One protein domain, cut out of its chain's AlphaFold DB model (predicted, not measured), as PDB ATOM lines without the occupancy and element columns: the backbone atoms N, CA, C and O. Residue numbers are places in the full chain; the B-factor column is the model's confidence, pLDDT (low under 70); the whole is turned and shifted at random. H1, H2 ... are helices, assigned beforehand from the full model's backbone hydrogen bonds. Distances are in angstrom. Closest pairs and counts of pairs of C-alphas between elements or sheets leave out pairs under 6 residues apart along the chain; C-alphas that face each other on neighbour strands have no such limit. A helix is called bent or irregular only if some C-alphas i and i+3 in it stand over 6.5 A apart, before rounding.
ATOM      1  N   THR A   4      13.923 -32.781  21.473       96.00
ATOM      2  CA  THR A   4      14.039 -33.026  22.908       96.00
ATOM      3  C   THR A   4      13.364 -31.916  23.698       96.00
ATOM      4  O   THR A   4      12.540 -32.214  24.548       96.00
ATOM      5  N   ASP A   5      13.610 -30.653  23.363       94.56
ATOM      6  CA  ASP A   5      13.141 -29.522  24.165       94.56
ATOM      7  C   ASP A   5      11.651 -29.254  23.942       94.56
ATOM      8  O   ASP A   5      10.865 -29.206  24.888       94.56
ATOM      9  N   TYR A   6      11.226 -29.127  22.680       93.00
ATOM     10  CA  TYR A   6       9.856 -28.694  22.386       93.00
ATOM     11  C   TYR A   6       8.799 -29.795  22.514       93.00
ATOM     12  O   TYR A   6       7.605 -29.478  22.506       93.00
ATOM     13  N   HIS A   7       9.206 -31.066  22.570       95.88
ATOM     14  CA  HIS A   7       8.288 -32.207  22.575       95.88
ATOM     15  C   HIS A   7       8.522 -33.135  23.762       95.88
ATOM     16  O   HIS A   7       7.635 -33.284  24.604       95.88
ATOM     17  N   LEU A   8       9.710 -33.742  23.857       97.81
ATOM     18  CA  LEU A   8       9.987 -34.744  24.888       97.81
ATOM     19  C   LEU A   8      10.001 -34.123  26.288       97.81
ATOM     20  O   LEU A   8       9.227 -34.538  27.147       97.81
ATOM     21  N   PHE A   9      10.842 -33.113  26.503       96.44
ATOM     22  CA  PHE A   9      10.979 -32.426  27.778       96.44
ATOM     23  C   PHE A   9       9.738 -31.620  28.118       96.44
ATOM     24  O   PHE A   9       9.316 -31.684  29.261       96.44
ATOM     25  N   ARG A  10       9.058 -30.997  27.145       95.62
ATOM     26  CA  ARG A  10       7.731 -30.398  27.384       95.62
ATOM     27  C   ARG A  10       6.756 -31.408  28.003       95.62
ATOM     28  O   ARG A  10       6.131 -31.118  29.018       95.62
ATOM     29  N   SER A  11       6.646 -32.612  27.433       97.56
ATOM     30  CA  SER A  11       5.785 -33.658  27.999       97.56
ATOM     31  C   SER A  11       6.307 -34.207  29.327       97.56
ATOM     32  O   SER A  11       5.493 -34.587  30.168       97.56
ATOM     33  N   LEU A  12       7.627 -34.304  29.500       98.00
ATOM     34  CA  LEU A  12       8.239 -34.797  30.729       98.00
ATOM     35  C   LEU A  12       8.025 -33.810  31.879       98.00
ATOM     36  O   LEU A  12       7.642 -34.233  32.960       98.00
ATOM     37  N   GLN A  22      11.692 -39.574  46.570       96.19
ATOM     38  CA  GLN A  22      12.373 -39.906  47.825       96.19
ATOM     39  C   GLN A  22      13.881 -40.151  47.644       96.19
ATOM     40  O   GLN A  22      14.660 -39.982  48.576       96.19
ATOM     41  N   ASN A  23      14.296 -40.601  46.455       97.69
ATOM     42  CA  ASN A  23      15.688 -40.856  46.090       97.69
ATOM     43  C   ASN A  23      15.833 -41.023  44.565       97.69
ATOM     44  O   ASN A  23      14.847 -41.054  43.822       97.69
ATOM     45  N   GLU A  24      17.076 -41.179  44.104       98.06
ATOM     46  CA  GLU A  24      17.409 -41.378  42.689       98.06
ATOM     47  C   GLU A  24      16.785 -42.653  42.093       98.06
ATOM     48  O   GLU A  24      16.407 -42.663  40.924       98.06
ATOM     49  N   VAL A  25      16.640 -43.726  42.878       98.25
ATOM     50  CA  VAL A  25      16.038 -44.982  42.397       98.25
ATOM     51  C   VAL A  25      14.559 -44.774  42.079       98.25
ATOM     52  O   VAL A  25      14.105 -45.167  41.007       98.25
ATOM     53  N   HIS A  26      13.827 -44.098  42.966       97.69
ATOM     54  CA  HIS A  26      12.429 -43.737  42.735       97.69
ATOM     55  C   HIS A  26      12.279 -42.841  41.497       97.69
ATOM     56  O   HIS A  26      11.435 -43.111  40.647       97.69
ATOM     57  N   LEU A  27      13.157 -41.842  41.336       97.19
ATOM     58  CA  LEU A  27      13.183 -40.999  40.137       97.19
ATOM     59  C   LEU A  27      13.407 -41.822  38.858       97.19
ATOM     60  O   LEU A  27      12.700 -41.624  37.872       97.19
ATOM     61  N   LYS A  28      14.357 -42.766  38.856       98.12
ATOM     62  CA  LYS A  28      14.627 -43.628  37.693       98.12
ATOM     63  C   LYS A  28      13.430 -44.502  37.321       98.12
ATOM     64  O   LYS A  28      13.156 -44.652  36.134       98.12
ATOM     65  N   ILE A  29      12.712 -45.044  38.307       97.81
ATOM     66  CA  ILE A  29      11.495 -45.840  38.077       97.81
ATOM     67  C   ILE A  29      10.405 -44.980  37.428       97.81
ATOM     68  O   ILE A  29       9.810 -45.388  36.431       97.81
ATOM     69  N   GLU A  30      10.182 -43.772  37.942       97.69
ATOM     70  CA  GLU A  30       9.189 -42.837  37.402       97.69
ATOM     71  C   GLU A  30       9.543 -42.374  35.980       97.69
ATOM     72  O   GLU A  30       8.672 -42.312  35.111       97.69
ATOM     73  N   LEU A  31      10.826 -42.117  35.703       98.06
ATOM     74  CA  LEU A  31      11.306 -41.821  34.351       98.06
ATOM     75  C   LEU A  31      11.104 -43.007  33.403       98.06
ATOM     76  O   LEU A  31      10.621 -42.814  32.289       98.06
ATOM     77  N   GLN A  32      11.426 -44.228  33.835       98.44
ATOM     78  CA  GLN A  32      11.206 -45.428  33.026       98.44
ATOM     79  C   GLN A  32       9.715 -45.601  32.703       98.44
ATOM     80  O   GLN A  32       9.357 -45.753  31.537       98.44
ATOM     81  N   SER A  33       8.840 -45.447  33.704       97.81
ATOM     82  CA  SER A  33       7.385 -45.476  33.521       97.81
ATOM     83  C   SER A  33       6.905 -44.424  32.516       97.81
ATOM     84  O   SER A  33       6.076 -44.721  31.651       97.81
ATOM     85  N   PHE A  34       7.460 -43.206  32.562       98.19
ATOM     86  CA  PHE A  34       7.158 -42.174  31.575       98.19
ATOM     87  C   PHE A  34       7.503 -42.624  30.154       98.19
ATOM     88  O   PHE A  34       6.634 -42.536  29.281       98.19
ATOM     89  N   PHE A  35       8.723 -43.113  29.912       98.19
ATOM     90  CA  PHE A  35       9.152 -43.535  28.575       98.19
ATOM     91  C   PHE A  35       8.353 -44.739  28.062       98.19
ATOM     92  O   PHE A  35       7.944 -44.728  26.898       98.19
ATOM     93  N   ASP A  36       8.057 -45.707  28.934       98.38
ATOM     94  CA  ASP A  36       7.266 -46.901  28.615       98.38
ATOM     95  C   ASP A  36       5.801 -46.554  28.303       98.38
ATOM     96  O   ASP A  36       5.163 -47.201  27.472       98.38
ATOM     97  N   SER A  37       5.263 -45.491  28.915       97.81
ATOM     98  CA  SER A  37       3.896 -45.019  28.652       97.81
ATOM     99  C   SER A  37       3.710 -44.399  27.262       97.81
ATOM    100  O   SER A  37       2.573 -44.206  26.821       97.81
ATOM    101  N   LYS A  38       4.794 -44.012  26.573       98.12
ATOM    102  CA  LYS A  38       4.697 -43.293  25.297       98.12
ATOM    103  C   LYS A  38       4.644 -44.264  24.118       98.12
ATOM    104  O   LYS A  38       5.587 -45.025  23.905       98.12
ATOM    105  N   PRO A  39       3.599 -44.199  23.272       98.19
ATOM    106  CA  PRO A  39       3.569 -44.993  22.051       98.19
ATOM    107  C   PRO A  39       4.680 -44.541  21.097       98.19
ATOM    108  O   PRO A  39       5.092 -43.382  21.115       98.19
ATOM    109  N   ARG A  40       5.112 -45.414  20.178       98.19
ATOM    110  CA  ARG A  40       6.100 -45.069  19.132       98.19
ATOM    111  C   ARG A  40       5.741 -43.778  18.384       98.19
ATOM    112  O   ARG A  40       6.609 -42.960  18.088       98.19
ATOM    113  N   ASP A  41       4.449 -43.581  18.141       98.31
ATOM    114  CA  ASP A  41       3.898 -42.404  17.473       98.31
ATOM    115  C   ASP A  41       4.162 -41.091  18.218       98.31
ATOM    116  O   ASP A  41       4.251 -40.045  17.580       98.31
ATOM    117  N   PHE A  42       4.332 -41.116  19.543       98.31
ATOM    118  CA  PHE A  42       4.727 -39.935  20.311       98.31
ATOM    119  C   PHE A  42       6.104 -39.437  19.863       98.31
ATOM    120  O   PHE A  42       6.245 -38.264  19.527       98.31
ATOM    121  N   TYR A  43       7.102 -40.318  19.798       97.69
ATOM    122  CA  TYR A  43       8.453 -39.956  19.369       97.69
ATOM    123  C   TYR A  43       8.484 -39.558  17.892       97.69
ATOM    124  O   TYR A  43       9.092 -38.546  17.538       97.69
ATOM    125  N   ARG A  44       7.762 -40.309  17.044       98.19
ATOM    126  CA  ARG A  44       7.639 -40.021  15.611       98.19
ATOM    127  C   ARG A  44       7.101 -38.606  15.376       98.19
ATOM    128  O   ARG A  44       7.755 -37.826  14.693       98.19
ATOM    129  N   LYS A  45       5.990 -38.241  16.029       97.06
ATOM    130  CA  LYS A  45       5.393 -36.897  15.932       97.06
ATOM    131  C   LYS A  45       6.355 -35.794  16.364       97.06
ATOM    132  O   LYS A  45       6.384 -34.743  15.735       97.06
ATOM    133  N   GLY A  46       7.152 -36.020  17.408       96.44
ATOM    134  CA  GLY A  46       8.162 -35.054  17.840       96.44
ATOM    135  C   GLY A  46       9.159 -34.724  16.728       96.44
ATOM    136  O   GLY A  46       9.439 -33.553  16.490       96.44
ATOM    137  N   ILE A  47       9.645 -35.740  16.013       97.38
ATOM    138  CA  ILE A  47      10.618 -35.597  14.916       97.38
ATOM    139  C   ILE A  47       9.956 -35.039  13.649       97.38
ATOM    140  O   ILE A  47      10.498 -34.127  13.032       97.38
ATOM    141  N   GLU A  48       8.771 -35.534  13.281       97.19
ATOM    142  CA  GLU A  48       8.033 -35.113  12.075       97.19
ATOM    143  C   GLU A  48       7.623 -33.634  12.095       97.19
ATOM    144  O   GLU A  48       7.362 -33.055  11.046       97.19
ATOM    145  N   GLN A  49       7.606 -32.993  13.266       95.31
ATOM    146  CA  GLN A  49       7.362 -31.555  13.395       95.31
ATOM    147  C   GLN A  49       8.572 -30.683  13.023       95.31
ATOM    148  O   GLN A  49       8.420 -29.468  12.887       95.31
ATOM    149  N   LEU A  50       9.769 -31.260  12.850       95.69
ATOM    150  CA  LEU A  50      10.979 -30.501  12.520       95.69
ATOM    151  C   LEU A  50      10.866 -29.706  11.212       95.69
ATOM    152  O   LEU A  50      11.144 -28.510  11.265       95.69
ATOM    153  N   PRO A  51      10.441 -30.285  10.070       95.75
ATOM    154  CA  PRO A  51      10.386 -29.545   8.812       95.75
ATOM    155  C   PRO A  51       9.421 -28.358   8.871       95.75
ATOM    156  O   PRO A  51       9.759 -27.279   8.404       95.75
ATOM    157  N   ILE A  52       8.261 -28.526   9.515       94.31
ATOM    158  CA  ILE A  52       7.256 -27.461   9.691       94.31
ATOM    159  C   ILE A  52       7.848 -26.300  10.497       94.31
ATOM    160  O   ILE A  52       7.734 -25.131  10.133       94.31
ATOM    161  N   ARG A  53       8.524 -26.638  11.594       93.94
ATOM    162  CA  ARG A  53       9.183 -25.686  12.484       93.94
ATOM    163  C   ARG A  53      10.359 -24.968  11.818       93.94
ATOM    164  O   ARG A  53      10.525 -23.769  12.016       93.94
ATOM    165  N   TRP A  54      11.166 -25.677  11.030       94.94
ATOM    166  CA  TRP A  54      12.243 -25.072  10.245       94.94
ATOM    167  C   TRP A  54      11.706 -24.144   9.166       94.94
ATOM    168  O   TRP A  54      12.229 -23.043   9.030       94.94
ATOM    169  N   GLN A  55      10.650 -24.551   8.459       95.69
ATOM    170  CA  GLN A  55      10.029 -23.722   7.433       95.69
ATOM    171  C   GLN A  55       9.538 -22.402   8.027       95.69
ATOM    172  O   GLN A  55       9.891 -21.348   7.518       95.69
ATOM    173  N   TYR A  56       8.849 -22.440   9.171       94.88
ATOM    174  CA  TYR A  56       8.441 -21.216   9.861       94.88
ATOM    175  C   TYR A  56       9.627 -20.303  10.188       94.88
ATOM    176  O   TYR A  56       9.543 -19.098   9.985       94.88
ATOM    177  N   ILE A  57      10.733 -20.850  10.707       94.44
ATOM    178  CA  ILE A  57      11.914 -20.042  11.044       94.44
ATOM    179  C   ILE A  57      12.475 -19.361   9.794       94.44
ATOM    180  O   ILE A  57      12.838 -18.191   9.861       94.44
ATOM    181  N   VAL A  58      12.538 -20.076   8.668       96.38
ATOM    182  CA  VAL A  58      12.985 -19.514   7.384       96.38
ATOM    183  C   VAL A  58      12.027 -18.420   6.908       96.38
ATOM    184  O   VAL A  58      12.484 -17.339   6.553       96.38
ATOM    185  N   ASP A  59      10.720 -18.667   6.968       96.94
ATOM    186  CA  ASP A  59       9.682 -17.730   6.515       96.94
ATOM    187  C   ASP A  59       9.586 -16.466   7.385       96.94
ATOM    188  O   ASP A  59       8.999 -15.471   6.967       96.94
ATOM    189  N   ASN A  60      10.138 -16.505   8.600       95.81
ATOM    190  CA  ASN A  60      10.097 -15.412   9.570       95.81
ATOM    191  C   ASN A  60      11.503 -14.889   9.914       95.81
ATOM    192  O   ASN A  60      11.736 -14.469  11.047       95.81
ATOM    193  N   ASP A  61      12.450 -14.951   8.974       96.00
ATOM    194  CA  ASP A  61      13.794 -14.358   9.100       96.00
ATOM    195  C   ASP A  61      14.543 -14.753  10.388       96.00
ATOM    196  O   ASP A  61      15.241 -13.957  11.018       96.00
TER     197      ASP A  61
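This is residues 4 to 12 and 22 to 61 of the 67 residues of an uncharacterized protein of Caenorhabditis tropicalis (UniProt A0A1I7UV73). The model is a wide, open V: H2 makes one arm, H3 and then H4 make the other, and the short helix H1 sits between the arms, packed on H3. The outer part of H2 and the whole of H4 stand free. The printed part has 49 residues with four named helices, in the order H1, H2, H3, H4 along the chain, and no named strand; the class is all helix. It is only just extended, close to loose, with a radius of gyration of the C-alphas of 15.0 A, and the C-alphas span 47 by 21 by 9 A along their three main axes.

H1, residues 4 to 12, touches H3, residues 40 to 48, with 4 pairs of C-alphas within 8 A. The closest are the C-alphas of His 7 and Gly 46, 5.5 A apart. The two helices run opposite ways at a shallow tilt of 31 degrees. H1 is close to H2, residues 24 to 36, but not clearly touching it: the closest C-alphas, those of Leu 12 and Phe 34, are 7.5 A apart. The lines of H1 and H2 are about perpendicular at 72 degrees, only just past a steep tilt. H2 and H3 are apart, though they follow each other in the chain. H3 and H4, residues 50 to 59, meet only through their link. H4 is apart from H1 and from H2. In H2, H3 and H4 every O i to N i+4 pair is within hydrogen-bond range; in H1, 3 of 5 are.

H1 begins at C-alpha 4, at (14.039, -33.026, 22.908), and measures 9.9 A from first to last C-alpha. It is only just irregular: C-alphas 6 and 9 are 6.7 A apart. H2 is the longest helix, with 13 residues and 18.2 A from Glu 24 to Asp 36; its first C-alpha is at (17.409, -41.378, 42.689). H3 measures 12.4 A from Arg 40 to Glu 48. H4 measures 14.2 A from Leu 50 to Asp 59 and ends at C-alpha 59, at (9.682, -17.730, 6.515).

The two C-alphas farthest apart are those of Gln 22 and Asp 59, at 47.0 A. Residues 13 to 21 are cut out and not printed, and C-alphas 12 and 22 are 18.3 A apart across this cut. The links H2 to H3 and H3 to H4 are tight, with 3 residues and 1 residue. Residues 22 to 30, of which 24 to 30 belong to H2, residues 36 to 41, and residues 50 to 61, of which 50 to 59 belong to H4, stand free. The mean pLDDT of the printed part is 96.8, and no printed residue is under 70.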